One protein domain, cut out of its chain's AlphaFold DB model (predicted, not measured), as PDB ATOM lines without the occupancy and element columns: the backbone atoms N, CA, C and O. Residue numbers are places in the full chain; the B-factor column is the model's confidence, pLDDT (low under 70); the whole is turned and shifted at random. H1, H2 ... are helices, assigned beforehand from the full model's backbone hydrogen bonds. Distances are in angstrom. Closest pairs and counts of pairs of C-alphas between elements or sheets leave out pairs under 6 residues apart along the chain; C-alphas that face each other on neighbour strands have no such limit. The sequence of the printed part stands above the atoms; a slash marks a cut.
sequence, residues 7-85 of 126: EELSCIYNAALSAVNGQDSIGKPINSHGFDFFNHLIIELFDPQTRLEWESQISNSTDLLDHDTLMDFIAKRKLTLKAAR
ATOM      1  N   GLU A   7     -28.858  25.260 -14.613       92.62
ATOM      2  CA  GLU A   7     -29.813  25.709 -15.625       92.62
ATOM      3  C   GLU A   7     -30.555  26.968 -15.171       92.62
ATOM      4  O   GLU A   7     -30.610  27.936 -15.925       92.62
ATOM      5  N   GLU A   8     -31.061  27.000 -13.933       94.00
ATOM      6  CA  GLU A   8     -31.751  28.188 -13.414       94.00
ATOM      7  C   GLU A   8     -30.791  29.383 -13.300       94.00
ATOM      8  O   GLU A   8     -31.133  30.494 -13.709       94.00
ATOM      9  N   LEU A   9     -29.554  29.141 -12.854       95.06
ATOM     10  CA  LEU A   9     -28.520  30.174 -12.792       95.06
ATOM     11  C   LEU A   9     -28.113  30.674 -14.191       95.06
ATOM     12  O   LEU A   9     -27.830  31.856 -14.379       95.06
ATOM     13  N   SER A  10     -28.144  29.801 -15.207       95.25
ATOM     14  CA  SER A  10     -27.939  30.204 -16.609       95.25
ATOM     15  C   SER A  10     -29.064  31.106 -17.115       95.25
ATOM     16  O   SER A  10     -28.793  32.055 -17.848       95.25
ATOM     17  N   CYS A  11     -30.314  30.836 -16.728       95.69
ATOM     18  CA  CYS A  11     -31.445  31.696 -17.072       95.69
ATOM     19  C   CYS A  11     -31.289  33.095 -16.466       95.69
ATOM     20  O   CYS A  11     -31.473  34.074 -17.185       95.69
ATOM     21  N   ILE A  12     -30.892  33.190 -15.191       96.31
ATOM     22  CA  ILE A  12     -30.617  34.477 -14.532       96.31
ATOM     23  C   ILE A  12     -29.503  35.228 -15.269       96.31
ATOM     24  O   ILE A  12     -29.697  36.383 -15.636       96.31
ATOM     25  N   TYR A  13     -28.377  34.565 -15.557       96.50
ATOM     26  CA  TYR A  13     -27.252  35.168 -16.282       96.50
ATOM     27  C   TYR A  13     -27.672  35.741 -17.642       96.50
ATOM     28  O   TYR A  13     -27.363  36.883 -17.969       96.50
ATOM     29  N   ASN A  14     -28.406  34.958 -18.437       96.88
ATOM     30  CA  ASN A  14     -28.835  35.380 -19.769       96.88
ATOM     31  C   ASN A  14     -29.872  36.509 -19.710       96.88
ATOM     32  O   ASN A  14     -29.847  37.404 -20.557       96.88
ATOM     33  N   ALA A  15     -30.778  36.480 -18.728       96.69
ATOM     34  CA  ALA A  15     -31.745  37.551 -18.510       96.69
ATOM     35  C   ALA A  15     -31.044  38.853 -18.102       96.69
ATOM     36  O   ALA A  15     -31.347  39.905 -18.662       96.69
ATOM     37  N   ALA A  16     -30.063  38.766 -17.196       95.69
ATOM     38  CA  ALA A  16     -29.252  39.902 -16.785       95.69
ATOM     39  C   ALA A  16     -28.496  40.503 -17.977       95.69
ATOM     40  O   ALA A  16     -28.660  41.683 -18.273       95.69
ATOM     41  N   LEU A  17     -27.778  39.669 -18.737       95.69
ATOM     42  CA  LEU A  17     -27.055  40.090 -19.938       95.69
ATOM     43  C   LEU A  17     -27.980  40.747 -20.976       95.69
ATOM     44  O   LEU A  17     -27.633  41.763 -21.571       95.69
ATOM     45  N   SER A  18     -29.178  40.194 -21.180       96.50
ATOM     46  CA  SER A  18     -30.161  40.766 -22.110       96.50
ATOM     47  C   SER A  18     -30.659  42.138 -21.651       96.50
ATOM     48  O   SER A  18     -30.839  43.025 -22.482       96.50
ATOM     49  N   ALA A  19     -30.864  42.333 -20.345       94.12
ATOM     50  CA  ALA A  19     -31.270  43.620 -19.790       94.12
ATOM     51  C   ALA A  19     -30.166  44.681 -19.935       94.12
ATOM     52  O   ALA A  19     -30.470  45.803 -20.340       94.12
ATOM     53  N   VAL A  20     -28.904  44.312 -19.685       93.81
ATOM     54  CA  VAL A  20     -27.732  45.180 -19.902       93.81
ATOM     55  C   VAL A  20     -27.636  45.605 -21.360       93.81
ATOM     56  O   VAL A  20     -27.682  46.796 -21.654       93.81
ATOM     57  N   ASN A  21     -27.644  44.641 -22.284       93.69
ATOM     58  CA  ASN A  21     -27.597  44.926 -23.719       93.69
ATOM     59  C   ASN A  21     -28.776  45.803 -24.174       93.69
ATOM     60  O   ASN A  21     -28.623  46.677 -25.026       93.69
ATOM     61  N   GLY A  22     -29.966  45.585 -23.604       94.25
ATOM     62  CA  GLY A  22     -31.141  46.413 -23.865       94.25
ATOM     63  C   GLY A  22     -30.938  47.861 -23.421       94.25
ATOM     64  O   GLY A  22     -31.235  48.783 -24.179       94.25
ATOM     65  N   GLN A  23     -30.389  48.067 -22.226       91.94
ATOM     66  CA  GLN A  23     -30.056  49.391 -21.703       91.94
ATOM     67  C   GLN A  23     -28.966  50.098 -22.519       91.94
ATOM     68  O   GLN A  23     -29.118  51.277 -22.858       91.94
ATOM     69  N   ASP A  24     -27.930  49.369 -22.922       91.75
ATOM     70  CA  ASP A  24     -26.873  49.889 -23.789       91.75
ATOM     71  C   ASP A  24     -27.431  50.317 -25.153       91.75
ATOM     72  O   ASP A  24     -27.102  51.394 -25.654       91.75
ATOM     73  N   SER A  25     -28.358  49.536 -25.723       93.94
ATOM     74  CA  SER A  25     -28.962  49.829 -27.031       93.94
ATOM     75  C   SER A  25     -29.773  51.130 -27.077       93.94
ATOM     76  O   SER A  25     -29.884  51.744 -28.137       93.94
ATOM     77  N   ILE A  26     -30.310  51.579 -25.937       93.00
ATOM     78  CA  ILE A  26     -31.060  52.842 -25.821       93.00
ATOM     79  C   ILE A  26     -30.192  53.999 -25.300       93.00
ATOM     80  O   ILE A  26     -30.724  55.056 -24.953       93.00
ATOM     81  N   GLY A  27     -28.871  53.803 -25.217       90.06
ATOM     82  CA  GLY A  27     -27.917  54.807 -24.744       90.06
ATOM     83  C   GLY A  27     -28.026  55.108 -23.248       90.06
ATOM     84  O   GLY A  27     -27.681  56.208 -22.820       90.06
ATOM     85  N   LYS A  28     -28.531  54.160 -22.449       88.56
ATOM     86  CA  LYS A  28     -28.681  54.299 -20.993       88.56
ATOM     87  C   LYS A  28     -27.948  53.169 -20.261       88.56
ATOM     88  O   LYS A  28     -28.618  52.364 -19.627       88.56
ATOM     89  N   PRO A  29     -26.610  53.092 -20.343       87.31
ATOM     90  CA  PRO A  29     -25.848  51.974 -19.796       87.31
ATOM     91  C   PRO A  29     -26.017  51.841 -18.276       87.31
ATOM     92  O   PRO A  29     -25.981  52.842 -17.547       87.31
ATOM     93  N   ILE A  30     -26.123  50.597 -17.794       85.56
ATOM     94  CA  ILE A  30     -26.304  50.271 -16.364       85.56
ATOM     95  C   ILE A  30     -25.179  50.829 -15.475       85.56
ATOM     96  O   ILE A  30     -25.429  51.209 -14.329       85.56
ATOM     97  N   ASN A  31     -23.967  50.946 -16.027       79.19
ATOM     98  CA  ASN A  31     -22.744  51.355 -15.330       79.19
ATOM     99  C   ASN A  31     -22.737  52.837 -14.912       79.19
ATOM    100  O   ASN A  31     -21.810  53.279 -14.244       79.19
ATOM    101  N   SER A  32     -23.745  53.615 -15.315       75.25
ATOM    102  CA  SER A  32     -23.847  55.036 -14.973       75.25
ATOM    103  C   SER A  32     -24.347  55.264 -13.542       75.25
ATOM    104  O   SER A  32     -23.656  55.909 -12.764       75.25
ATOM    105  N   HIS A  33     -25.521  54.732 -13.180       72.31
ATOM    106  CA  HIS A  33     -26.128  54.888 -11.843       72.31
ATOM    107  C   HIS A  33     -27.123  53.768 -11.462       72.31
ATOM    108  O   HIS A  33     -27.766  53.847 -10.418       72.31
ATOM    109  N   GLY A  34     -27.318  52.750 -12.312       76.94
ATOM    110  CA  GLY A  34     -28.394  51.761 -12.145       76.94
ATOM    111  C   GLY A  34     -27.948  50.398 -11.616       76.94
ATOM    112  O   GLY A  34     -28.795  49.581 -11.251       76.94
ATOM    113  N   PHE A  35     -26.640  50.138 -11.598       86.56
ATOM    114  CA  PHE A  35     -26.129  48.790 -11.383       86.56
ATOM    115  C   PHE A  35     -26.300  48.294  -9.945       86.56
ATOM    116  O   PHE A  35     -26.568  47.113  -9.780       86.56
ATOM    117  N   ASP A  36     -26.247  49.148  -8.918       87.75
ATOM    118  CA  ASP A  36     -26.404  48.707  -7.520       87.75
ATOM    119  C   ASP A  36     -27.774  48.064  -7.269       87.75
ATOM    120  O   ASP A  36     -27.884  46.951  -6.749       87.75
ATOM    121  N   PHE A  37     -28.842  48.745  -7.696       89.00
ATOM    122  CA  PHE A  37     -30.203  48.228  -7.559       89.00
ATOM    123  C   PHE A  37     -30.427  47.002  -8.446       89.00
ATOM    124  O   PHE A  37     -31.049  46.028  -8.024       89.00
ATOM    125  N   PHE A  38     -29.897  47.023  -9.668       92.50
ATOM    126  CA  PHE A  38     -30.000  45.886 -10.575       92.50
ATOM    127  C   PHE A  38     -29.273  44.646 -10.034       92.50
ATOM    128  O   PHE A  38     -29.840  43.554 -10.033       92.50
ATOM    129  N   ASN A  39     -28.067  44.826  -9.497       92.88
ATOM    130  CA  ASN A  39     -27.297  43.793  -8.818       92.88
ATOM    131  C   ASN A  39     -28.086  43.234  -7.638       92.88
ATOM    132  O   ASN A  39     -28.237  42.021  -7.543       92.88
ATOM    133  N   HIS A  40     -28.659  44.095  -6.791       92.19
ATOM    134  CA  HIS A  40     -29.502  43.652  -5.683       92.19
ATOM    135  C   HIS A  40     -30.639  42.735  -6.162       92.19
ATOM    136  O   HIS A  40     -30.785  41.632  -5.641       92.19
ATOM    137  N   LEU A  41     -31.372  43.124  -7.212       94.38
ATOM    138  CA  LEU A  41     -32.441  42.295  -7.780       94.38
ATOM    139  C   LEU A  41     -31.935  40.942  -8.298       94.38
ATOM    140  O   LEU A  41     -32.603  39.933  -8.100       94.38
ATOM    141  N   ILE A  42     -30.769  40.899  -8.950       95.75
ATOM    142  CA  ILE A  42     -30.162  39.640  -9.410       95.75
ATOM    143  C   ILE A  42     -29.810  38.744  -8.219       95.75
ATOM    144  O   ILE A  42     -30.099  37.549  -8.249       95.75
ATOM    145  N   ILE A  43     -29.212  39.307  -7.168       95.19
ATOM    146  CA  ILE A  43     -28.782  38.551  -5.988       95.19
ATOM    147  C   ILE A  43     -30.004  38.012  -5.212       95.19
ATOM    148  O   ILE A  43     -29.954  36.904  -4.678       95.19
ATOM    149  N   GLU A  44     -31.137  38.722  -5.203       95.44
ATOM    150  CA  GLU A  44     -32.411  38.217  -4.653       95.44
ATOM    151  C   GLU A  44     -32.980  37.017  -5.435       95.44
ATOM    152  O   GLU A  44     -33.806  36.263  -4.919       95.44
ATOM    153  N   LEU A  45     -32.529  36.783  -6.673       95.75
ATOM    154  CA  LEU A  45     -32.915  35.600  -7.444       95.75
ATOM    155  C   LEU A  45     -32.074  34.364  -7.111       95.75
ATOM    156  O   LEU A  45     -32.422  33.276  -7.586       95.75
ATOM    157  N   PHE A  46     -30.995  34.485  -6.338       96.25
ATOM    158  CA  PHE A  46     -30.171  33.338  -5.961       96.25
ATOM    159  C   PHE A  46     -30.905  32.404  -5.000       96.25
ATOM    160  O   PHE A  46     -31.757  32.806  -4.212       96.25
ATOM    161  N   ASP A  47     -30.586  31.114  -5.085       95.12
ATOM    162  CA  ASP A  47     -30.954  30.173  -4.034       95.12
ATOM    163  C   ASP A  47     -30.083  30.417  -2.779       95.12
ATOM    164  O   ASP A  47     -29.027  31.052  -2.882       95.12
ATOM    165  N   PRO A  48     -30.473  29.906  -1.596       95.00
ATOM    166  CA  PRO A  48     -29.731  30.145  -0.359       95.00
ATOM    167  C   PRO A  48     -28.252  29.734  -0.403       95.00
ATOM    168  O   PRO A  48     -27.427  30.399   0.221       95.00
ATOM    169  N   GLN A  49     -27.895  28.670  -1.130       94.06
ATOM    170  CA  GLN A  49     -26.510  28.208  -1.216       94.06
ATOM    171  C   GLN A  49     -25.683  29.130  -2.112       94.06
ATOM    172  O   GLN A  49     -24.617  29.586  -1.700       94.06
ATOM    173  N   THR A  50     -26.186  29.464  -3.303       95.75
ATOM    174  CA  THR A  50     -25.514  30.432  -4.184       95.75
ATOM    175  C   THR A  50     -25.404  31.808  -3.521       95.75
ATOM    176  O   THR A  50     -24.369  32.460  -3.645       95.75
ATOM    177  N   ARG A  51     -26.424  32.234  -2.760       95.56
ATOM    178  CA  ARG A  51     -26.376  33.474  -1.974       95.56
ATOM    179  C   ARG A  51     -25.267  33.431  -0.928       95.56
ATOM    180  O   ARG A  51     -24.490  34.371  -0.849       95.56
ATOM    181  N   LEU A  52     -25.164  32.349  -0.157       94.62
ATOM    182  CA  LEU A  52     -24.116  32.201   0.853       94.62
ATOM    183  C   LEU A  52     -22.710  32.264   0.236       94.62
ATOM    184  O   LEU A  52     -21.831  32.930   0.777       94.62
ATOM    185  N   GLU A  53     -22.498  31.598  -0.901       94.38
ATOM    186  CA  GLU A  53     -21.215  31.638  -1.614       94.38
ATOM    187  C   GLU A  53     -20.883  33.039  -2.136       94.38
ATOM    188  O   GLU A  53     -19.734  33.467  -2.031       94.38
ATOM    189  N   TRP A  54     -21.883  33.769  -2.643       94.75
ATOM    190  CA  TRP A  54     -21.726  35.166  -3.041       94.75
ATOM    191  C   TRP A  54     -21.279  36.033  -1.861       94.75
ATOM    192  O   TRP A  54     -20.222  36.656  -1.935       94.75
ATOM    193  N   GLU A  55     -22.030  36.011  -0.754       93.31
ATOM    194  CA  GLU A  55     -21.721  36.787   0.457       93.31
ATOM    195  C   GLU A  55     -20.329  36.429   1.011       93.31
ATOM    196  O   GLU A  55     -19.568  37.299   1.427       93.31
ATOM    197  N   SER A  56     -19.940  35.150   0.947       92.81
ATOM    198  CA  SER A  56     -18.604  34.698   1.350       92.81
ATOM    199  C   SER A  56     -17.483  35.191   0.433       92.81
ATOM    200  O   SER A  56     -16.355  35.328   0.904       92.81
ATOM    201  N   GLN A  57     -17.740  35.400  -0.859       89.94
ATOM    202  CA  GLN A  57     -16.744  35.941  -1.783       89.94
ATOM    203  C   GLN A  57     -16.544  37.439  -1.545       89.94
ATOM    204  O   GLN A  57     -15.412  37.923  -1.588       89.94
ATOM    205  N   ILE A  58     -17.634  38.162  -1.285       89.69
ATOM    206  CA  ILE A  58     -17.605  39.618  -1.135       89.69
ATOM    207  C   ILE A  58     -17.264  40.081   0.280       89.69
ATOM    208  O   ILE A  58     -16.838  41.217   0.442       89.69
ATOM    209  N   SER A  59     -17.370  39.212   1.289       85.62
ATOM    210  CA  SER A  59     -17.043  39.532   2.688       85.62
ATOM    211  C   SER A  59     -15.609  40.027   2.898       85.62
ATOM    212  O   SER A  59     -15.338  40.740   3.862       85.62
ATOM    213  N   ASN A  60     -14.695  39.671   1.991       78.12
ATOM    214  CA  ASN A  60     -13.294  40.090   2.023       78.12
ATOM    215  C   ASN A  60     -13.030  41.397   1.254       78.12
ATOM    216  O   ASN A  60     -11.910  41.902   1.298       78.12
ATOM    217  N   SER A  61     -14.022  41.927   0.531       77.44
ATOM    218  CA  SER A  61     -13.900  43.161  -0.245       77.44
ATOM    219  C   SER A  61     -14.472  44.342   0.531       77.44
ATOM    220  O   SER A  61     -15.558  44.262   1.100       77.44
ATOM    221  N   THR A  62     -13.746  45.457   0.537       67.06
ATOM    222  CA  THR A  62     -14.237  46.752   1.047       67.06
ATOM    223  C   THR A  62     -14.609  47.715  -0.083       67.06
ATOM    224  O   THR A  62     -15.101  48.810   0.187       67.06
ATOM    225  N   ASP A  63     -14.392  47.305  -1.335       65.25
ATOM    226  CA  ASP A  63     -14.602  48.130  -2.519       65.25
ATOM    227  C   ASP A  63     -16.044  48.044  -3.028       65.25
ATOM    228  O   ASP A  63     -16.724  47.024  -2.882       65.25
ATOM    229  N   LEU A  64     -16.493  49.126  -3.673       66.75
ATOM    230  CA  LEU A  64     -17.744  49.146  -4.429       66.75
ATOM    231  C   LEU A  64     -17.634  48.138  -5.578       66.75
ATOM    232  O   LEU A  64     -16.860  48.334  -6.513       66.75
ATOM    233  N   LEU A  65     -18.385  47.044  -5.478       78.00
ATOM    234  CA  LEU A  65     -18.373  45.976  -6.471       78.00
ATOM    235  C   LEU A  65     -19.117  46.422  -7.728       78.00
ATOM    236  O   LEU A  65     -20.277  46.830  -7.658       78.00
ATOM    237  N   ASP A  66     -18.463  46.300  -8.877       85.69
ATOM    238  CA  ASP A  66     -19.087  46.557 -10.169       85.69
ATOM    239  C   ASP A  66     -20.068  45.437 -10.570       85.69
ATOM    240  O   ASP A  66     -20.153  44.359  -9.970       85.69
ATOM    241  N   HIS A  67     -20.861  45.705 -11.611       91.25
ATOM    242  CA  HIS A  67     -21.746  44.704 -12.206       91.25
ATOM    243  C   HIS A  67     -20.974  43.493 -12.749       91.25
ATOM    244  O   HIS A  67     -21.427  42.352 -12.623       91.25
ATOM    245  N   ASP A  68     -19.793  43.735 -13.315       90.94
ATOM    246  CA  ASP A  68     -18.978  42.707 -13.957       90.94
ATOM    247  C   ASP A  68     -18.522  41.644 -12.951       90.94
ATOM    248  O   ASP A  68     -18.576  40.451 -13.248       90.94
ATOM    249  N   THR A  69     -18.210  42.032 -11.713       92.38
ATOM    250  CA  THR A  69     -17.850  41.115 -10.624       92.38
ATOM    251  C   THR A  69     -18.985  40.147 -10.295       92.38
ATOM    252  O   THR A  69     -18.749  38.950 -10.088       92.38
ATOM    253  N   LEU A  70     -20.230  40.633 -10.268       93.75
ATOM    254  CA  LEU A  70     -21.403  39.785 -10.055       93.75
ATOM    255  C   LEU A  70     -21.604  38.823 -11.234       93.75
ATOM    256  O   LEU A  70     -21.836  37.628 -11.033       93.75
ATOM    257  N   MET A  71     -21.473  39.314 -12.467       95.50
ATOM    258  CA  MET A  71     -21.620  38.486 -13.667       95.50
ATOM    259  C   MET A  71     -20.534  37.407 -13.764       95.50
ATOM    260  O   MET A  71     -20.834  36.256 -14.106       95.50
ATOM    261  N   ASP A  72     -19.305  37.736 -13.378       95.44
ATOM    262  CA  ASP A  72     -18.182  36.808 -13.273       95.44
ATOM    263  C   ASP A  72     -18.422  35.729 -12.222       95.44
ATOM    264  O   ASP A  72     -18.160  34.545 -12.467       95.44
ATOM    265  N   PHE A  73     -18.944  36.108 -11.052       95.88
ATOM    266  CA  PHE A  73     -19.342  35.146 -10.030       95.88
ATOM    267  C   PHE A  73     -20.386  34.165 -10.569       95.88
ATOM    268  O   PHE A  73     -20.191  32.951 -10.477       95.88
ATOM    269  N   ILE A  74     -21.456  34.665 -11.194       96.25
ATOM    270  CA  ILE A  74     -22.524  33.826 -11.753       96.25
ATOM    271  C   ILE A  74     -21.955  32.863 -12.806       96.25
ATOM    272  O   ILE A  74     -22.294  31.674 -12.828       96.25
ATOM    273  N   ALA A  75     -21.056  33.346 -13.669       96.50
ATOM    274  CA  ALA A  75     -20.393  32.525 -14.674       96.50
ATOM    275  C   ALA A  75     -19.544  31.405 -14.044       96.50
ATOM    276  O   ALA A  75     -19.661  30.248 -14.464       96.50
ATOM    277  N   LYS A  76     -18.747  31.722 -13.015       96.19
ATOM    278  CA  LYS A  76     -17.928  30.754 -12.262       96.19
ATOM    279  C   LYS A  76     -18.800  29.734 -11.532       96.19
ATOM    280  O   LYS A  76     -18.607  28.532 -11.714       96.19
ATOM    281  N   ARG A  77     -19.820  30.182 -10.794       95.75
ATOM    282  CA  ARG A  77     -20.756  29.316 -10.059       95.75
ATOM    283  C   ARG A  77     -21.471  28.337 -10.990       95.75
ATOM    284  O   ARG A  77     -21.530  27.143 -10.703       95.75
ATOM    285  N   LYS A  78     -21.929  28.799 -12.158       94.75
ATOM    286  CA  LYS A  78     -22.512  27.939 -13.203       94.75
ATOM    287  C   LYS A  78     -21.551  26.832 -13.649       94.75
ATOM    288  O   LYS A  78     -21.987  25.699 -13.850       94.75
ATOM    289  N   LEU A  79     -20.265  27.138 -13.839       93.38
ATOM    290  CA  LEU A  79     -19.256  26.139 -14.213       93.38
ATOM    291  C   LEU A  79     -19.023  25.131 -13.084       93.38
ATOM    292  O   LEU A  79     -19.032  23.928 -13.347       93.38
ATOM    293  N   THR A  80     -18.904  25.604 -11.844       94.12
ATOM    294  CA  THR A  80     -18.775  24.754 -10.654       94.12
ATOM    295  C   THR A  80     -19.950  23.792 -10.535       94.12
ATOM    296  O   THR A  80     -19.738  22.592 -10.389       94.12
ATOM    297  N   LEU A  81     -21.184  24.270 -10.705       92.12
ATOM    298  CA  LEU A  81     -22.375  23.423 -10.652       92.12
ATOM    299  C   LEU A  81     -22.419  22.377 -11.761       92.12
ATOM    300  O   LEU A  81     -22.844  21.245 -11.535       92.12
ATOM    301  N   LYS A  82     -21.948  22.719 -12.964       90.94
ATOM    302  CA  LYS A  82     -21.813  21.746 -14.055       90.94
ATOM    303  C   LYS A  82     -20.750  20.690 -13.755       90.94
ATOM    304  O   LYS A  82     -20.950  19.534 -14.118       90.94
ATOM    305  N   ALA A  83     -19.650  21.068 -13.107       89.81
ATOM    306  CA  ALA A  83     -18.569  20.155 -12.739       89.81
ATOM    307  C   ALA A  83     -18.923  19.261 -11.539       89.81
ATOM    308  O   ALA A  83     -18.541  18.094 -11.515       89.81
ATOM    309  N   ALA A  84     -19.676  19.794 -10.572       86.62
ATOM    310  CA  ALA A  84     -20.102  19.094  -9.363       86.62
ATOM    311  C   ALA A  84     -21.205  18.060  -9.620       86.62
ATOM    312  O   ALA A  84     -21.434  17.191  -8.778       86.62
ATOM    313  N   ARG A  85     -21.882  18.110 -10.779       77.88
ATOM    314  CA  ARG A  85     -22.819  17.054 -11.169       77.88
ATOM    315  C   ARG A  85     -22.073  15.727 -11.230       77.88
ATOM    316  O   ARG A  85     -21.156  15.600 -12.047       77.88
TER     317      ARG A  85
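This is residues 7 to 85 of the 126 residues of an uncharacterized protein of Trachymyrmex zeteki (UniProt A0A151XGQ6). Two long helices, H1 and H4, and the shorter H2 run lengthwise as a small three-helix bundle, their centres making a triangle. H3 is set steeply to H4, near H2 and H4 and away from H1. The printed part has 79 residues with four named helices, H1, H2, H3, H4 in that order along the chain, and no named strand; the class is all helix. The whole is compact, with a radius of gyration of the C-alphas of 13.0 A and spans of 40 by 30 by 17 A.

Start with H1, residues 7 to 25, the longest helix. With residues 9 to 13 alone it touches H4, residues 67 to 84, at a shallow tilt of 24 degrees, opposite ways; the closest C-alphas are those of Leu 9 and Lys 78, 6.4 A apart. H2, residues 35 to 44, is close to H1 but not clearly touching, with the C-alphas of Ile 12 and Ile 42 closest at 7.3 A. Look at Phe 35 and His 67, whose C-alphas, 6.0 A apart, are the closest where H2 touches residues 67 to 70 of H4, the same way at a shallow tilt of 26 degrees. H3, residues 48 to 58, is close to H4 but not clearly touching, at a steep tilt of 52 degrees; the closest C-alphas are those of Trp 54 and Phe 73, 7.4 A apart. H1 and H3 are apart. In H1, H2, H3 and H4 every O i to N i+4 pair is within hydrogen-bond range.

Find C-alpha 7 at (-29.813, 25.709, -15.625); from there H1 runs 26.7 A to C-alpha 25. H2 measures 14.0 A and H3 15.4 A. H4 runs 25.8 A, ending at C-alpha 84 at (-20.102, 19.094, -9.363).

The C-alphas of Gly 27 and Arg 85 are the two farthest apart, at 40.4 A. The printed part has no cut and no long link; H2 to H3 is tight. Confidence is under 70 at residues 62 to 64.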